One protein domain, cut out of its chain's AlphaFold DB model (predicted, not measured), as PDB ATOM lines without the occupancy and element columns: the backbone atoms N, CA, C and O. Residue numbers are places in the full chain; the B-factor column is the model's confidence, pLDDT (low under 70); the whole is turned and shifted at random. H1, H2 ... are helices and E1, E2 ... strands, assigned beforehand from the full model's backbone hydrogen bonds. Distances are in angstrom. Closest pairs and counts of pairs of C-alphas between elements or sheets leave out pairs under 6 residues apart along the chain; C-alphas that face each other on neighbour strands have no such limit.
ATOM      1  N   VAL A   8      90.688  63.866  25.190       97.12
ATOM      2  CA  VAL A   8      91.998  63.308  25.560       97.12
ATOM      3  C   VAL A   8      92.636  62.686  24.323       97.12
ATOM      4  O   VAL A   8      91.970  61.965  23.589       97.12
ATOM      5  N   ILE A   9      93.920  62.970  24.092       97.62
ATOM      6  CA  ILE A   9      94.698  62.438  22.966       97.62
ATOM      7  C   ILE A   9      95.951  61.756  23.521       97.62
ATOM      8  O   ILE A   9      96.630  62.344  24.364       97.62
ATOM      9  N   PHE A  10      96.261  60.544  23.062       98.06
ATOM     10  CA  PHE A  10      97.492  59.822  23.410       98.06
ATOM     11  C   PHE A  10      97.954  58.930  22.246       98.06
ATOM     12  O   PHE A  10      97.139  58.582  21.398       98.06
ATOM     13  N   SER A  11      99.233  58.555  22.204       97.38
ATOM     14  CA  SER A  11      99.838  57.706  21.163       97.38
ATOM     15  C   SER A  11     100.938  56.813  21.749       97.38
ATOM     16  O   SER A  11     101.250  56.926  22.939       97.38
ATOM     17  N   ASP A  12     101.522  55.947  20.916       96.31
ATOM     18  CA  ASP A  12     102.809  55.273  21.162       96.31
ATOM     19  C   ASP A  12     102.863  54.461  22.462       96.31
ATOM     20  O   ASP A  12     103.849  54.468  23.207       96.31
ATOM     21  N   VAL A  13     101.785  53.733  22.750       96.94
ATOM     22  CA  VAL A  13     101.744  52.839  23.915       96.94
ATOM     23  C   VAL A  13     102.535  51.560  23.643       96.94
ATOM     24  O   VAL A  13     103.162  51.030  24.565       96.94
ATOM     25  N   HIS A  14     102.516  51.070  22.396       95.56
ATOM     26  CA  HIS A  14     103.232  49.870  21.948       95.56
ATOM     27  C   HIS A  14     102.951  48.635  22.823       95.56
ATOM     28  O   HIS A  14     103.859  47.913  23.249       95.56
ATOM     29  N   LEU A  15     101.672  48.383  23.131       94.06
ATOM     30  CA  LEU A  15     101.229  47.176  23.828       94.06
ATOM     31  C   LEU A  15     101.695  45.925  23.071       94.06
ATOM     32  O   LEU A  15     101.504  45.799  21.864       94.06
ATOM     33  N   GLY A  16     102.280  44.972  23.800       86.31
ATOM     34  CA  GLY A  16     102.937  43.806  23.200       86.31
ATOM     35  C   GLY A  16     104.457  43.941  23.074       86.31
ATOM     36  O   GLY A  16     105.095  43.008  22.594       86.31
ATOM     37  N   THR A  17     105.053  45.035  23.553       85.12
ATOM     38  CA  THR A  17     106.512  45.180  23.671       85.12
ATOM     39  C   THR A  17     106.977  45.148  25.126       85.12
ATOM     40  O   THR A  17     106.220  45.456  26.048       85.12
ATOM     41  N   THR A  18     108.254  44.825  25.346       83.00
ATOM     42  CA  THR A  18     108.896  44.906  26.671       83.00
ATOM     43  C   THR A  18     109.163  46.343  27.124       83.00
ATOM     44  O   THR A  18     109.356  46.583  28.313       83.00
ATOM     45  N   ILE A  19     109.162  47.304  26.195       82.06
ATOM     46  CA  ILE A  19     109.361  48.730  26.487       82.06
ATOM     47  C   ILE A  19     108.066  49.429  26.927       82.06
ATOM     48  O   ILE A  19     108.122  50.517  27.497       82.06
ATOM     49  N   CYS A  20     106.906  48.802  26.702       90.75
ATOM     50  CA  CYS A  20     105.617  49.327  27.126       90.75
ATOM     51  C   CYS A  20     105.536  49.435  28.655       90.75
ATOM     52  O   CYS A  20     105.620  48.440  29.381       90.75
ATOM     53  N   ASN A  21     105.264  50.639  29.165       94.44
ATOM     54  CA  ASN A  21     104.920  50.829  30.571       94.44
ATOM     55  C   ASN A  21     103.447  50.461  30.822       94.44
ATOM     56  O   ASN A  21     102.593  51.320  31.060       94.44
ATOM     57  N   ARG A  22     103.146  49.157  30.783       95.25
ATOM     58  CA  ARG A  22     101.778  48.628  30.926       95.25
ATOM     59  C   ARG A  22     101.118  49.032  32.249       95.25
ATOM     60  O   ARG A  22      99.906  49.222  32.295       95.25
ATOM     61  N   VAL A  23     101.895  49.192  33.325       96.00
ATOM     62  CA  VAL A  23     101.368  49.635  34.628       96.00
ATOM     63  C   VAL A  23     100.825  51.060  34.536       96.00
ATOM     64  O   VAL A  23      99.684  51.296  34.932       96.00
ATOM     65  N   ALA A  24     101.600  51.992  33.971       97.25
ATOM     66  CA  ALA A  24     101.152  53.369  33.777       97.25
ATOM     67  C   ALA A  24      99.953  53.443  32.821       97.25
ATOM     68  O   ALA A  24      98.997  54.165  33.097       97.25
ATOM     69  N   PHE A  25      99.962  52.646  31.748       97.81
ATOM     70  CA  PHE A  25      98.834  52.572  30.820       97.81
ATOM     71  C   PHE A  25      97.540  52.127  31.519       97.81
ATOM     72  O   PHE A  25      96.515  52.791  31.398       97.81
ATOM     73  N   ARG A  26      97.581  51.066  32.335       97.62
ATOM     74  CA  ARG A  26      96.409  50.606  33.103       97.62
ATOM     75  C   ARG A  26      95.905  51.649  34.097       97.62
ATOM     76  O   ARG A  26      94.698  51.821  34.247       97.62
ATOM     77  N   GLN A  27      96.813  52.363  34.763       98.12
ATOM     78  CA  GLN A  27      96.445  53.466  35.655       98.12
ATOM     79  C   GLN A  27      95.765  54.608  34.888       98.12
ATOM     80  O   GLN A  27      94.755  55.135  35.349       98.12
ATOM     81  N   PHE A  28      96.276  54.948  33.705       98.25
ATOM     82  CA  PHE A  28      95.679  55.940  32.816       98.25
ATOM     83  C   PHE A  28      94.277  55.527  32.347       98.25
ATOM     84  O   PHE A  28      93.344  56.315  32.473       98.25
ATOM     85  N   VAL A  29      94.096  54.281  31.897       97.94
ATOM     86  CA  VAL A  29      92.779  53.744  31.503       97.94
ATOM     87  C   VAL A  29      91.801  53.759  32.678       97.94
ATOM     88  O   VAL A  29      90.660  54.183  32.521       97.94
ATOM     89  N   SER A  30      92.243  53.381  33.881       97.62
ATOM     90  CA  SER A  30      91.402  53.451  35.082       97.62
ATOM     91  C   SER A  30      90.997  54.885  35.429       97.62
ATOM     92  O   SER A  30      89.866  55.110  35.858       97.62
ATOM     93  N   TRP A  31      91.897  55.853  35.249       97.44
ATOM     94  CA  TRP A  31      91.590  57.268  35.441       97.44
ATOM     95  C   TRP A  31      90.574  57.769  34.409       97.44
ATOM     96  O   TRP A  31      89.598  58.409  34.801       97.44
ATOM     97  N   LEU A  32      90.735  57.411  33.130       97.25
ATOM     98  CA  LEU A  32      89.750  57.715  32.089       97.25
ATOM     99  C   LEU A  32      88.383  57.113  32.420       97.25
ATOM    100  O   LEU A  32      87.383  57.808  32.337       97.25
ATOM    101  N   ALA A  33      88.326  55.856  32.858       95.75
ATOM    102  CA  ALA A  33      87.067  55.205  33.213       95.75
ATOM    103  C   ALA A  33      86.365  55.863  34.419       95.75
ATOM    104  O   ALA A  33      85.139  55.825  34.510       95.75
ATOM    105  N   SER A  34      87.121  56.463  35.349       96.62
ATOM    106  CA  SER A  34      86.554  57.153  36.519       96.62
ATOM    107  C   SER A  34      85.943  58.523  36.208       96.62
ATOM    108  O   SER A  34      85.042  58.960  36.922       96.62
ATOM    109  N   ASP A  35      86.428  59.186  35.158       95.19
ATOM    110  CA  ASP A  35      85.932  60.473  34.666       95.19
ATOM    111  C   ASP A  35      86.057  60.494  33.130       95.19
ATOM    112  O   ASP A  35      87.026  61.070  32.606       95.19
ATOM    113  N   PRO A  36      85.138  59.801  32.416       95.31
ATOM    114  CA  PRO A  36      85.213  59.626  30.969       95.31
ATOM    115  C   PRO A  36      85.249  60.965  30.225       95.31
ATOM    116  O   PRO A  36      84.448  61.856  30.528       95.31
ATOM    117  N   PRO A  37      86.170  61.146  29.260       95.31
ATOM    118  CA  PRO A  37      86.131  62.307  28.383       95.31
ATOM    119  C   PRO A  37      84.937  62.205  27.426       95.31
ATOM    120  O   PRO A  37      84.412  61.123  27.200       95.31
ATOM    121  N   ASP A  38      84.549  63.309  26.787       93.50
ATOM    122  CA  ASP A  38      83.561  63.243  25.701       93.50
ATOM    123  C   ASP A  38      84.162  62.556  24.461       93.50
ATOM    124  O   ASP A  38      83.469  61.856  23.726       93.50
ATOM    125  N   ARG A  39      85.472  62.750  24.245       94.00
ATOM    126  CA  ARG A  39      86.228  62.177  23.128       94.00
ATOM    127  C   ARG A  39      87.589  61.651  23.563       94.00
ATOM    128  O   ARG A  39      88.349  62.347  24.243       94.00
ATOM    129  N   LEU A  40      87.930  60.467  23.076       96.62
ATOM    130  CA  LEU A  40      89.243  59.856  23.199       96.62
ATOM    131  C   LEU A  40      89.846  59.651  21.809       96.62
ATOM    132  O   LEU A  40      89.279  58.955  20.973       96.62
ATOM    133  N   VAL A  41      91.009  60.246  21.561       97.62
ATOM    134  CA  VAL A  41      91.750  60.069  20.309       97.62
ATOM    135  C   VAL A  41      92.999  59.239  20.581       97.62
ATOM    136  O   VAL A  41      93.891  59.658  21.319       97.62
ATOM    137  N   ILE A  42      93.059  58.066  19.964       97.88
ATOM    138  CA  ILE A  42      94.223  57.182  19.956       97.88
ATOM    139  C   ILE A  42      95.020  57.540  18.703       97.88
ATOM    140  O   ILE A  42      94.632  57.187  17.594       97.88
ATOM    141  N   ALA A  43      96.102  58.295  18.864       97.88
ATOM    142  CA  ALA A  43      96.944  58.807  17.788       97.88
ATOM    143  C   ALA A  43      98.017  57.793  17.343       97.88
ATOM    144  O   ALA A  43      99.182  58.140  17.179       97.88
ATOM    145  N   GLY A  44      97.600  56.547  17.132       96.75
ATOM    146  CA  GLY A  44      98.412  55.475  16.564       96.75
ATOM    147  C   GLY A  44      99.310  54.748  17.557       96.75
ATOM    148  O   GLY A  44      99.532  55.196  18.686       96.75
ATOM    149  N   ASP A  45      99.795  53.599  17.102       96.50
ATOM    150  CA  ASP A  45     100.765  52.733  17.764       96.50
ATOM    151  C   ASP A  45     100.336  52.341  19.195       96.50
ATOM    152  O   ASP A  45     101.114  52.328  20.156       96.50
ATOM    153  N   LEU A  46      99.047  52.008  19.354       96.56
ATOM    154  CA  LEU A  46      98.522  51.439  20.600       96.56
ATOM    155  C   LEU A  46      99.082  50.033  20.831       96.56
ATOM    156  O   LEU A  46      99.455  49.704  21.956       96.56
ATOM    157  N   LEU A  47      99.102  49.214  19.778       94.94
ATOM    158  CA  LEU A  47      99.637  47.853  19.752       94.94
ATOM    159  C   LEU A  47     100.862  47.819  18.840       94.94
ATOM    160  O   LEU A  47     100.888  48.499  17.819       94.94
ATOM    161  N   ASP A  48     101.838  46.979  19.169       92.19
ATOM    162  CA  ASP A  48     102.977  46.745  18.286       92.19
ATOM    163  C   ASP A  48     102.801  45.432  17.510       92.19
ATOM    164  O   ASP A  48     102.923  44.333  18.062       92.19
ATOM    165  N   PHE A  49     102.497  45.558  16.218       90.25
ATOM    166  CA  PHE A  49     102.370  44.430  15.291       90.25
ATOM    167  C   PHE A  49     103.633  44.151  14.482       90.25
ATOM    168  O   PHE A  49     103.662  43.220  13.677       90.25
ATOM    169  N   TRP A  50     104.686  44.949  14.634       89.38
ATOM    170  CA  TRP A  50     105.898  44.730  13.863       89.38
ATOM    171  C   TRP A  50     106.608  43.459  14.320       89.38
ATOM    172  O   TRP A  50     107.028  43.333  15.467       89.38
ATOM    173  N   ARG A  51     106.836  42.538  13.374       77.88
ATOM    174  CA  ARG A  51     107.602  41.295  13.589       77.88
ATOM    175  C   ARG A  51     107.004  40.357  14.636       77.88
ATOM    176  O   ARG A  51     107.765  39.619  15.257       77.88
ATOM    177  N   ARG A  52     105.688  40.418  14.853       79.88
ATOM    178  CA  ARG A  52     104.961  39.568  15.800       79.88
ATOM    179  C   ARG A  52     103.707  39.001  15.159       79.88
ATOM    180  O   ARG A  52     103.126  39.589  14.252       79.88
ATOM    181  N   SER A  53     103.232  37.883  15.698       84.44
ATOM    182  CA  SER A  53     101.915  37.368  15.331       84.44
ATOM    183  C   SER A  53     100.804  38.318  15.800       84.44
ATOM    184  O   SER A  53     100.558  38.457  17.001       84.44
ATOM    185  N   ASN A  54     100.067  38.916  14.858       85.69
ATOM    186  CA  ASN A  54      98.971  39.848  15.164       85.69
ATOM    187  C   ASN A  54      97.904  39.239  16.085       85.69
ATOM    188  O   ASN A  54      97.402  39.901  16.993       85.69
ATOM    189  N   ALA A  55      97.581  37.959  15.882       85.69
ATOM    190  CA  ALA A  55      96.624  37.245  16.722       85.69
ATOM    191  C   ALA A  55      97.127  37.116  18.167       85.69
ATOM    192  O   ALA A  55      96.363  37.325  19.108       85.69
ATOM    193  N   GLN A  56      98.413  36.809  18.345       87.31
ATOM    194  CA  GLN A  56      99.018  36.703  19.665       87.31
ATOM    195  C   GLN A  56      99.016  38.057  20.386       87.31
ATOM    196  O   GLN A  56      98.585  38.116  21.533       87.31
ATOM    197  N   VAL A  57      99.392  39.148  19.704       89.88
ATOM    198  CA  VAL A  57      99.371  40.508  20.278       89.88
ATOM    199  C   VAL A  57      97.959  40.892  20.735       89.88
ATOM    200  O   VAL A  57      97.787  41.403  21.842       89.88
ATOM    201  N   LEU A  58      96.927  40.597  19.938       90.69
ATOM    202  CA  LEU A  58      95.536  40.864  20.319       90.69
ATOM    203  C   LEU A  58      95.094  40.033  21.534       90.69
ATOM    204  O   LEU A  58      94.476  40.568  22.453       90.69
ATOM    205  N   VAL A  59      95.426  38.737  21.571       90.81
ATOM    206  CA  VAL A  59      95.058  37.844  22.684       90.81
ATOM    207  C   VAL A  59      95.768  38.240  23.981       90.81
ATOM    208  O   VAL A  59      95.119  38.301  25.026       90.81
ATOM    209  N   GLU A  60      97.066  38.547  23.917       92.62
ATOM    210  CA  GLU A  60      97.885  38.971  25.063       92.62
ATOM    211  C   GLU A  60      97.389  40.278  25.696       92.62
ATOM    212  O   GLU A  60      97.543  40.475  26.900       92.62
ATOM    213  N   ASN A  61      96.795  41.171  24.898       93.94
ATOM    214  CA  ASN A  61      96.361  42.500  25.334       93.94
ATOM    215  C   ASN A  61      94.836  42.639  25.468       93.94
ATOM    216  O   ASN A  61      94.342  43.730  25.742       93.94
ATOM    217  N   ARG A  62      94.069  41.552  25.312       92.69
ATOM    218  CA  ARG A  62      92.596  41.589  25.256       92.69
ATOM    219  C   ARG A  62      91.935  42.311  26.435       92.69
ATOM    220  O   ARG A  62      90.938  42.993  26.246       92.69
ATOM    221  N   GLU A  63      92.475  42.160  27.646       93.81
ATOM    222  CA  GLU A  63      91.906  42.750  28.867       93.81
ATOM    223  C   GLU A  63      92.164  44.254  28.943       93.81
ATOM    224  O   GLU A  63      91.308  45.005  29.410       93.81
ATOM    225  N   ASP A  64      93.327  44.690  28.460       95.25
ATOM    226  CA  ASP A  64      93.705  46.100  28.388       95.25
ATOM    227  C   ASP A  64      92.859  46.812  27.319       95.25
ATOM    228  O   ASP A  64      92.309  47.885  27.566       95.25
ATOM    229  N   LEU A  65      92.673  46.166  26.162       94.44
ATOM    230  CA  LEU A  65      91.829  46.667  25.074       94.44
ATOM    231  C   LEU A  65      90.350  46.711  25.481       94.44
ATOM    232  O   LEU A  65      89.686  47.714  25.241       94.44
ATOM    233  N   ALA A  66      89.833  45.670  26.141       92.81
ATOM    234  CA  ALA A  66      88.444  45.642  26.598       92.81
ATOM    235  C   ALA A  66      88.137  46.760  27.608       92.81
ATOM    236  O   ALA A  66      87.056  47.340  27.563       92.81
ATOM    237  N   GLN A  67      89.081  47.084  28.498       94.12
ATOM    238  CA  GLN A  67      88.926  48.206  29.427       94.12
ATOM    239  C   GLN A  67      88.960  49.555  28.707       94.12
ATOM    240  O   GLN A  67      88.129  50.405  29.005       94.12
ATOM    241  N   LEU A  68      89.881  49.747  27.756       95.50
ATOM    242  CA  LEU A  68      89.999  50.990  26.988       95.50
ATOM    243  C   LEU A  68      88.757  51.254  26.123       95.50
ATOM    244  O   LEU A  68      88.149  52.315  26.223       95.50
ATOM    245  N   PHE A  69      88.369  50.288  25.288       93.56
ATOM    246  CA  PHE A  69      87.230  50.426  24.372       93.56
ATOM    247  C   PHE A  69      85.869  50.295  25.071       93.56
ATOM    248  O   PHE A  69      84.839  50.557  24.459       93.56
ATOM    249  N   GLY A  70      85.853  49.903  26.348       92.81
ATOM    250  CA  GLY A  70      84.659  49.892  27.193       92.81
ATOM    251  C   GLY A  70      84.357  51.228  27.881       92.81
ATOM    252  O   GLY A  70      83.350  51.316  28.584       92.81
ATOM    253  N   ILE A  71      85.210  52.249  27.726       93.44
ATOM    254  CA  ILE A  71      84.960  53.590  28.269       93.44
ATOM    255  C   ILE A  71      83.831  54.247  27.468       93.44
ATOM    256  O   ILE A  71      83.886  54.300  26.243       93.44
ATOM    257  N   ASP A  72      82.832  54.778  28.174       92.56
ATOM    258  CA  ASP A  72      81.674  55.467  27.593       92.56
ATOM    259  C   ASP A  72      82.069  56.849  27.041       92.56
ATOM    260  O   ASP A  72      81.901  57.876  27.700       92.56
ATOM    261  N   CYS A  73      82.691  56.859  25.860       92.56
ATOM    262  CA  CYS A  73      83.129  58.056  25.144       92.56
ATOM    263  C   CYS A  73      83.211  57.808  23.630       92.56
ATOM    264  O   CYS A  73      83.274  56.662  23.182       92.56
ATOM    265  N   GLU A  74      83.251  58.877  22.829       92.81
ATOM    266  CA  GLU A  74      83.535  58.758  21.395       92.81
ATOM    267  C   GLU A  74      85.021  58.439  21.182       92.81
ATOM    268  O   GLU A  74      85.882  59.224  21.587       92.81
ATOM    269  N   ILE A  75      85.333  57.321  20.521       95.31
ATOM    270  CA  ILE A  75      86.724  56.906  20.287       95.31
ATOM    271  C   ILE A  75      87.102  57.070  18.809       95.31
ATOM    272  O   ILE A  75      86.526  56.435  17.924       95.31
ATOM    273  N   ASP A  76      88.130  57.869  18.532       96.00
ATOM    274  CA  ASP A  76      88.781  57.927  17.220       96.00
ATOM    275  C   ASP A  76      90.165  57.277  17.294       96.00
ATOM    276  O   ASP A  76      91.019  57.683  18.078       96.00
ATOM    277  N   TYR A  77      90.408  56.289  16.443       97.12
ATOM    278  CA  TYR A  77      91.690  55.622  16.272       97.12
ATOM    279  C   TYR A  77      92.348  56.122  14.983       97.12
ATOM    280  O   TYR A  77      91.946  55.753  13.879       97.12
ATOM    281  N   VAL A  78      93.363  56.968  15.116       97.38
ATOM    282  CA  VAL A  78      94.227  57.391  14.010       97.38
ATOM    283  C   VAL A  78      95.331  56.351  13.860       97.38
ATOM    284  O   VAL A  78      96.018  56.069  14.831       97.38
ATOM    285  N   ILE A  79      95.502  55.753  12.682       96.31
ATOM    286  CA  ILE A  79      96.502  54.690  12.503       96.31
ATOM    287  C   ILE A  79      97.939  55.231  12.511       96.31
ATOM    288  O   ILE A  79      98.243  56.222  11.845       96.31
ATOM    289  N   GLY A  80      98.827  54.543  13.229       96.31
ATOM    290  CA  GLY A  80     100.275  54.722  13.150       96.31
ATOM    291  C   GLY A  80     100.950  53.730  12.203       96.31
ATOM    292  O   GLY A  80     100.293  52.946  11.508       96.31
ATOM    293  N   ASN A  81     102.282  53.767  12.127       93.94
ATOM    294  CA  ASN A  81     103.033  52.859  11.255       93.94
ATOM    295  C   ASN A  81     103.095  51.418  11.784       93.94
ATOM    296  O   ASN A  81     103.386  50.512  11.000       93.94
ATOM    297  N   HIS A  82     102.775  51.168  13.055       93.75
ATOM    298  CA  HIS A  82     102.645  49.808  13.586       93.75
ATOM    299  C   HIS A  82     101.234  49.232  13.393       93.75
ATOM    300  O   HIS A  82     101.041  48.028  13.533       93.75
ATOM    301  N   ASP A  83     100.261  50.041  12.965       94.44
ATOM    302  CA  ASP A  83      98.838  49.678  12.943       94.44
ATOM    303  C   ASP A  83      98.312  49.190  11.582       94.44
ATOM    304  O   ASP A  83      97.104  49.009  11.408       94.44
ATOM    305  N   TYR A  84      99.170  48.946  10.587       91.38
ATOM    306  CA  TYR A  84      98.710  48.526   9.252       91.38
ATOM    307  C   TYR A  84      97.868  47.240   9.281       91.38
ATOM    308  O   TYR A  84      96.962  47.077   8.464       91.38
ATOM    309  N   ALA A  85      98.106  46.354  10.255       90.25
ATOM    310  CA  ALA A  85      97.256  45.191  10.495       90.25
ATOM    311  C   ALA A  85      95.830  45.572  10.937       90.25
ATOM    312  O   ALA A  85      94.870  44.988  10.438       90.25
ATOM    313  N   ILE A  86      95.678  46.558  11.830       91.50
ATOM    314  CA  ILE A  86      94.369  47.086  12.256       91.50
ATOM    315  C   ILE A  86      93.629  47.655  11.051       91.50
ATOM    316  O   ILE A  86      92.468  47.306  10.831       91.50
ATOM    317  N   TRP A  87      94.307  48.485  10.251       91.88
ATOM    318  CA  TRP A  87      93.725  49.076   9.047       91.88
ATOM    319  C   TRP A  87      93.234  47.999   8.071       91.88
ATOM    320  O   TRP A  87      92.071  48.013   7.672       91.88
ATOM    321  N   ASP A  88      94.090  47.025   7.746       89.50
ATOM    322  CA  ASP A  88      93.765  45.936   6.820       89.50
ATOM    323  C   ASP A  88      92.604  45.059   7.330       89.50
ATOM    324  O   ASP A  88      91.758  44.629   6.542       89.50
ATOM    325  N   ILE A  89      92.542  44.766   8.637       88.62
ATOM    326  CA  ILE A  89      91.459  43.961   9.226       88.62
ATOM    327  C   ILE A  89      90.138  44.728   9.185       88.62
ATOM    328  O   ILE A  89      89.123  44.149   8.788       88.62
ATOM    329  N   ALA A  90      90.154  46.003   9.577       90.38
ATOM    330  CA  ALA A  90      88.966  46.846   9.610       90.38
ATOM    331  C   ALA A  90      88.384  47.075   8.209       90.38
ATOM    332  O   ALA A  90      87.168  46.994   8.042       90.38
ATOM    333  N   ASP A  91      89.240  47.296   7.208       89.06
ATOM    334  CA  ASP A  91      88.840  47.475   5.808       89.06
ATOM    335  C   ASP A  91      88.186  46.209   5.226       89.06
ATOM    336  O   ASP A  91      87.160  46.279   4.551       89.06
ATOM    337  N   ARG A  92      88.732  45.025   5.536       87.56
ATOM    338  CA  ARG A  92      88.261  43.751   4.958       87.56
ATOM    339  C   ARG A  92      87.059  43.145   5.668       87.56
ATOM    340  O   ARG A  92      86.212  42.543   5.013       87.56
ATOM    341  N   ASN A  93      87.026  43.227   6.996       87.50
ATOM    342  CA  ASN A  93      86.077  42.474   7.823       87.50
ATOM    343  C   ASN A  93      85.124  43.373   8.618       87.50
ATOM    344  O   ASN A  93      84.213  42.872   9.273       87.50
ATOM    345  N   GLY A  94      85.325  44.691   8.560       86.38
ATOM    346  CA  GLY A  94      84.662  45.647   9.431       86.38
ATOM    347  C   GLY A  94      85.389  45.797  10.767       86.38
ATOM    348  O   GLY A  94      85.941  44.850  11.327       86.38
ATOM    349  N   LYS A  95      85.365  47.021  11.296       84.88
ATOM    350  CA  LYS A  95      86.021  47.382  12.561       84.88
ATOM    351  C   LYS A  95      85.524  46.558  13.757       84.88
ATOM    352  O   LYS A  95      86.306  46.268  14.654       84.88
ATOM    353  N   ASP A  96      84.263  46.127  13.736       85.88
ATOM    354  CA  ASP A  96      83.624  45.444  14.869       85.88
ATOM    355  C   ASP A  96      84.235  44.059  15.155       85.88
ATOM    356  O   ASP A  96      84.034  43.493  16.228       85.88
ATOM    357  N   VAL A  97      85.014  43.517  14.208       83.81
ATOM    358  CA  VAL A  97      85.803  42.288  14.390       83.81
ATOM    359  C   VAL A  97      87.007  42.509  15.309       83.81
ATOM    360  O   VAL A  97      87.452  41.565  15.959       83.81
ATOM    361  N   LEU A  98      87.540  43.733  15.374       85.06
ATOM    362  CA  LEU A  98      88.631  44.079  16.284       85.06
ATOM    363  C   LEU A  98      88.087  44.286  17.696       85.06
ATOM    364  O   LEU A  98      88.500  43.598  18.630       85.06
ATOM    365  N   TRP A  99      87.136  45.210  17.829       83.88
ATOM    366  CA  TRP A  99      86.529  45.588  19.101       83.88
ATOM    367  C   TRP A  99      85.050  45.913  18.873       83.88
ATOM    368  O   TRP A  99      84.717  46.479  17.835       83.88
ATOM    369  N   PRO A 100      84.145  45.585  19.803       78.00
ATOM    370  CA  PRO A 100      82.773  46.069  19.742       78.00
ATOM    371  C   PRO A 100      82.707  47.547  20.158       78.00
ATOM    372  O   PRO A 100      83.474  47.979  21.014       78.00
ATOM    373  N   GLY A 101      81.755  48.307  19.611       76.25
ATOM    374  CA  GLY A 101      81.444  49.664  20.076       76.25
ATOM    375  C   GLY A 101      81.491  50.737  18.990       76.25
ATOM    376  O   GLY A 101      81.742  50.463  17.811       76.25
ATOM    377  N   ASP A 102      81.222  51.976  19.397       77.94
ATOM    378  CA  ASP A 102      81.198  53.130  18.502       77.94
ATOM    379  C   ASP A 102      82.560  53.832  18.487       77.94
ATOM    380  O   ASP A 102      82.850  54.736  19.267       77.94
ATOM    381  N   PHE A 103      83.434  53.347  17.609       88.88
ATOM    382  CA  PHE A 103      84.741  53.937  17.357       88.88
ATOM    383  C   PHE A 103      85.003  54.029  15.859       88.88
ATOM    384  O   PHE A 103      84.375  53.341  15.046       88.88
ATOM    385  N   ARG A 104      85.953  54.878  15.481       91.75
ATOM    386  CA  ARG A 104      86.314  55.141  14.084       91.75
ATOM    387  C   ARG A 104      87.782  54.818  13.886       91.75
ATOM    388  O   ARG A 104      88.586  55.169  14.735       91.75
ATOM    389  N   ILE A 105      88.139  54.188  12.771       94.94
ATOM    390  CA  ILE A 105      89.542  54.016  12.372       94.94
ATOM    391  C   ILE A 105      89.791  54.926  11.171       94.94
ATOM    392  O   ILE A 105      89.084  54.833  10.167       94.94
ATOM    393  N   VAL A 106      90.764  55.827  11.283       95.00
ATOM    394  CA  VAL A 106      91.067  56.865  10.287       95.00
ATOM    395  C   VAL A 106      92.577  57.005  10.082       95.00
ATOM    396  O   VAL A 106      93.367  56.568  10.913       95.00
ATOM    397  N   ARG A 107      92.997  57.613   8.966       93.56
ATOM    398  CA  ARG A 107      94.416  57.947   8.710       93.56
ATOM    399  C   ARG A 107      94.843  59.256   9.353       93.56
ATOM    400  O   ARG A 107      95.973  59.391   9.798       93.56
ATOM    401  N   ASP A 108      93.916  60.194   9.400       95.19
ATOM    402  CA  ASP A 108      94.052  61.487  10.036       95.19
ATOM    403  C   ASP A 108      92.683  61.911  10.568       95.19
ATOM    404  O   ASP A 108      91.639  61.437  10.105       95.19
ATOM    405  N   LEU A 109      92.683  62.781  11.571       96.75
ATOM    406  CA  LEU A 109      91.468  63.278  12.199       96.75
ATOM    407  C   LEU A 109      91.467  64.802  12.205       96.75
ATOM    408  O   LEU A 109      92.414  65.447  12.653       96.75
ATOM    409  N   ARG A 110      90.353  65.387  11.764       96.50
ATOM    410  CA  ARG A 110      90.052  66.811  11.931       96.50
ATOM    411  C   ARG A 110      88.809  66.962  12.778       96.50
ATOM    412  O   ARG A 110      87.771  66.393  12.452       96.50
ATOM    413  N   PHE A 111      88.897  67.772  13.821       93.56
ATOM    414  CA  PHE A 111      87.749  68.097  14.660       93.56
ATOM    415  C   PHE A 111      87.860  69.524  15.198       93.56
ATOM    416  O   PHE A 111      88.898  70.174  15.073       93.56
ATOM    417  N   SER A 112      86.767  70.039  15.755       90.69
ATOM    418  CA  SER A 112      86.747  71.346  16.413       90.69
ATOM    419  C   SER A 112      86.251  71.204  17.844       90.69
ATOM    420  O   SER A 112      85.314  70.452  18.097       90.69
ATOM    421  N   CYS A 113      86.872  71.935  18.762       85.00
ATOM    422  CA  CYS A 113      86.433  72.061  20.146       85.00
ATOM    423  C   CYS A 113      86.330  73.552  20.486       85.00
ATOM    424  O   CYS A 113      87.322  74.289  20.465       85.00
ATOM    425  N   GLY A 114      85.102  74.018  20.722       84.94
ATOM    426  CA  GLY A 114      84.812  75.445  20.855       84.94
ATOM    427  C   GLY A 114      85.211  76.218  19.593       84.94
ATOM    428  O   GLY A 114      84.756  75.911  18.495       84.94
ATOM    429  N   SER A 115      86.069  77.227  19.752       88.38
ATOM    430  CA  SER A 115      86.589  78.057  18.657       88.38
ATOM    431  C   SER A 115      87.886  77.537  18.029       88.38
ATOM    432  O   SER A 115      88.453  78.217  17.176       88.38
ATOM    433  N   HIS A 116      88.398  76.390  18.475       89.94
ATOM    434  CA  HIS A 116      89.667  75.835  18.008       89.94
ATOM    435  C   HIS A 116      89.423  74.642  17.092       89.94
ATOM    436  O   HIS A 116      88.543  73.818  17.348       89.94
ATOM    437  N   SER A 117      90.235  74.533  16.045       93.88
ATOM    438  CA  SER A 117      90.270  73.375  15.157       93.88
ATOM    439  C   SER A 117      91.582  72.627  15.339       93.88
ATOM    440  O   SER A 117      92.640  73.238  15.481       93.88
ATOM    441  N   TYR A 118      91.498  71.303  15.309       95.50
ATOM    442  CA  TYR A 118      92.604  70.388  15.545       95.50
ATOM    443  C   TYR A 118      92.781  69.474  14.336       95.50
ATOM    444  O   TYR A 118      91.803  69.073  13.697       95.50
ATOM    445  N   TYR A 119      94.035  69.147  14.039       96.56
ATOM    446  CA  TYR A 119      94.428  68.129  13.072       96.56
ATOM    447  C   TYR A 119      95.339  67.133  13.781       96.56
ATOM    448  O   TYR A 119      96.327  67.541  14.389       96.56
ATOM    449  N   VAL A 120      94.988  65.853  13.720       97.12
ATOM    450  CA  VAL A 120      95.733  64.765  14.349       97.12
ATOM    451  C   VAL A 120      96.178  63.793  13.267       97.12
ATOM    452  O   VAL A 120      95.364  63.309  12.483       97.12
ATOM    453  N   THR A 121      97.474  63.517  13.250       95.94
ATOM    454  CA  THR A 121      98.146  62.471  12.473       95.94
ATOM    455  C   THR A 121      99.120  61.765  13.416       95.94
ATOM    456  O   THR A 121      99.494  62.353  14.433       95.94
ATOM    457  N   HIS A 122      99.531  60.537  13.102       96.00
ATOM    458  CA  HIS A 122     100.525  59.832  13.912       96.00
ATOM    459  C   HIS A 122     101.912  60.498  13.838       96.00
ATOM    460  O   HIS A 122     102.546  60.711  14.863       96.00
TER     461      HIS A 122
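Overview. This is residues 8 to 122 of the 192 residues of the protein "Metallophos_2 domain-containing protein" of Methanoregula sp (UniProt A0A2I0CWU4). A small wall of four parallel strands, E1 to E4, has its four helices gathered to one side, while the antiparallel hairpin E5 and E6 reaches away to the other side, its tip, residues 112 to 117, sticking out. The helices sit loosely: H3 and H4 only graze the sheet, and H2 lies far out at the end away from the hairpin. The printed part has 115 residues with four named helices and six named strands, in the order E1 H1 E2 H2 H3 E3 H4 E4 E5 E6, a mixed class of helices and strands. The whole is compact, with a radius of gyration of the C-alphas of 13.7 A, and spans 43 by 31 by 25 A.

Along the chain. In the four-stranded sheet, E1 is residues 8 to 10, beginning at C-alpha 8 (91.998, 63.308, 25.560). E2 is residues 39 to 43, 12.4 A long, E3 residues 74 to 78, 13.1 A, and E4 residues 103 to 106, 9.9 A. H1, the longest helix, is residues 22 to 34 and runs 18.3 A from C-alpha 22 (101.778, 48.628, 30.926). H2 is residues 54 to 60, H3 residues 62 to 69, and H4 residues 84 to 93, 14.1 A long. E5 is residues 109 to 113, 12.9 A, and E6 residues 116 to 120, 13.1 A, ending at C-alpha 120 (95.733, 64.765, 14.349).

Arrangement. The sheet runs E1, E2, E3, E4, with E1 and E4 as edge strands. E1 and E2 are parallel at 14 degrees, with N 41 and O 8 2.8 A apart, within hydrogen-bond range. E2 and E3 are parallel at 13 degrees, with N 42 and O 76 at 2.8 A, and E3 and E4 at 23 degrees, with N 77 and O 104 at 2.7 A. E1, H1, E2; E2, H2 H3, E3; and E3, H4, E4 are strand-helix-strand units, parallel neighbour strands joined through helices, each with a right-handed crossover. H3 is on the sheet, but only just, and only grazes it with residues 68 to 69; H4 only grazes it with residues 86 to 91. H1 is not on the sheet; with residues 26 to 29 alone it only just touches H3, with 3 pairs of C-alphas within 8 A, the closest being Val 29 and Leu 68 at 6.0 A. H1 and H3 run the same way at a tilt of 38 degrees, only just steep. H2 is not on the sheet and meets H3 only through their link. H2 and H4 are close but not clearly touching, the closest C-alphas being Asn 54 and Ala 85 at 7.3 A. In the hairpin E5 and E6, N 118 and O 111 are 2.8 A apart; the closest C-alphas of E3 and E5 are Val 78 and Leu 109, 6.7 A apart. In H1, H2, H3 and H4 every O i to N i+4 pair is within hydrogen-bond range.

Size, cuts and confidence. The C-alphas farthest apart are those of Ser 53 and Ser 115, 43.6 A. The printed part has no cut. The link from E1 to H1, 11 residues, is long. The mean pLDDT of the printed part is 92.3, and no printed residue is under 70.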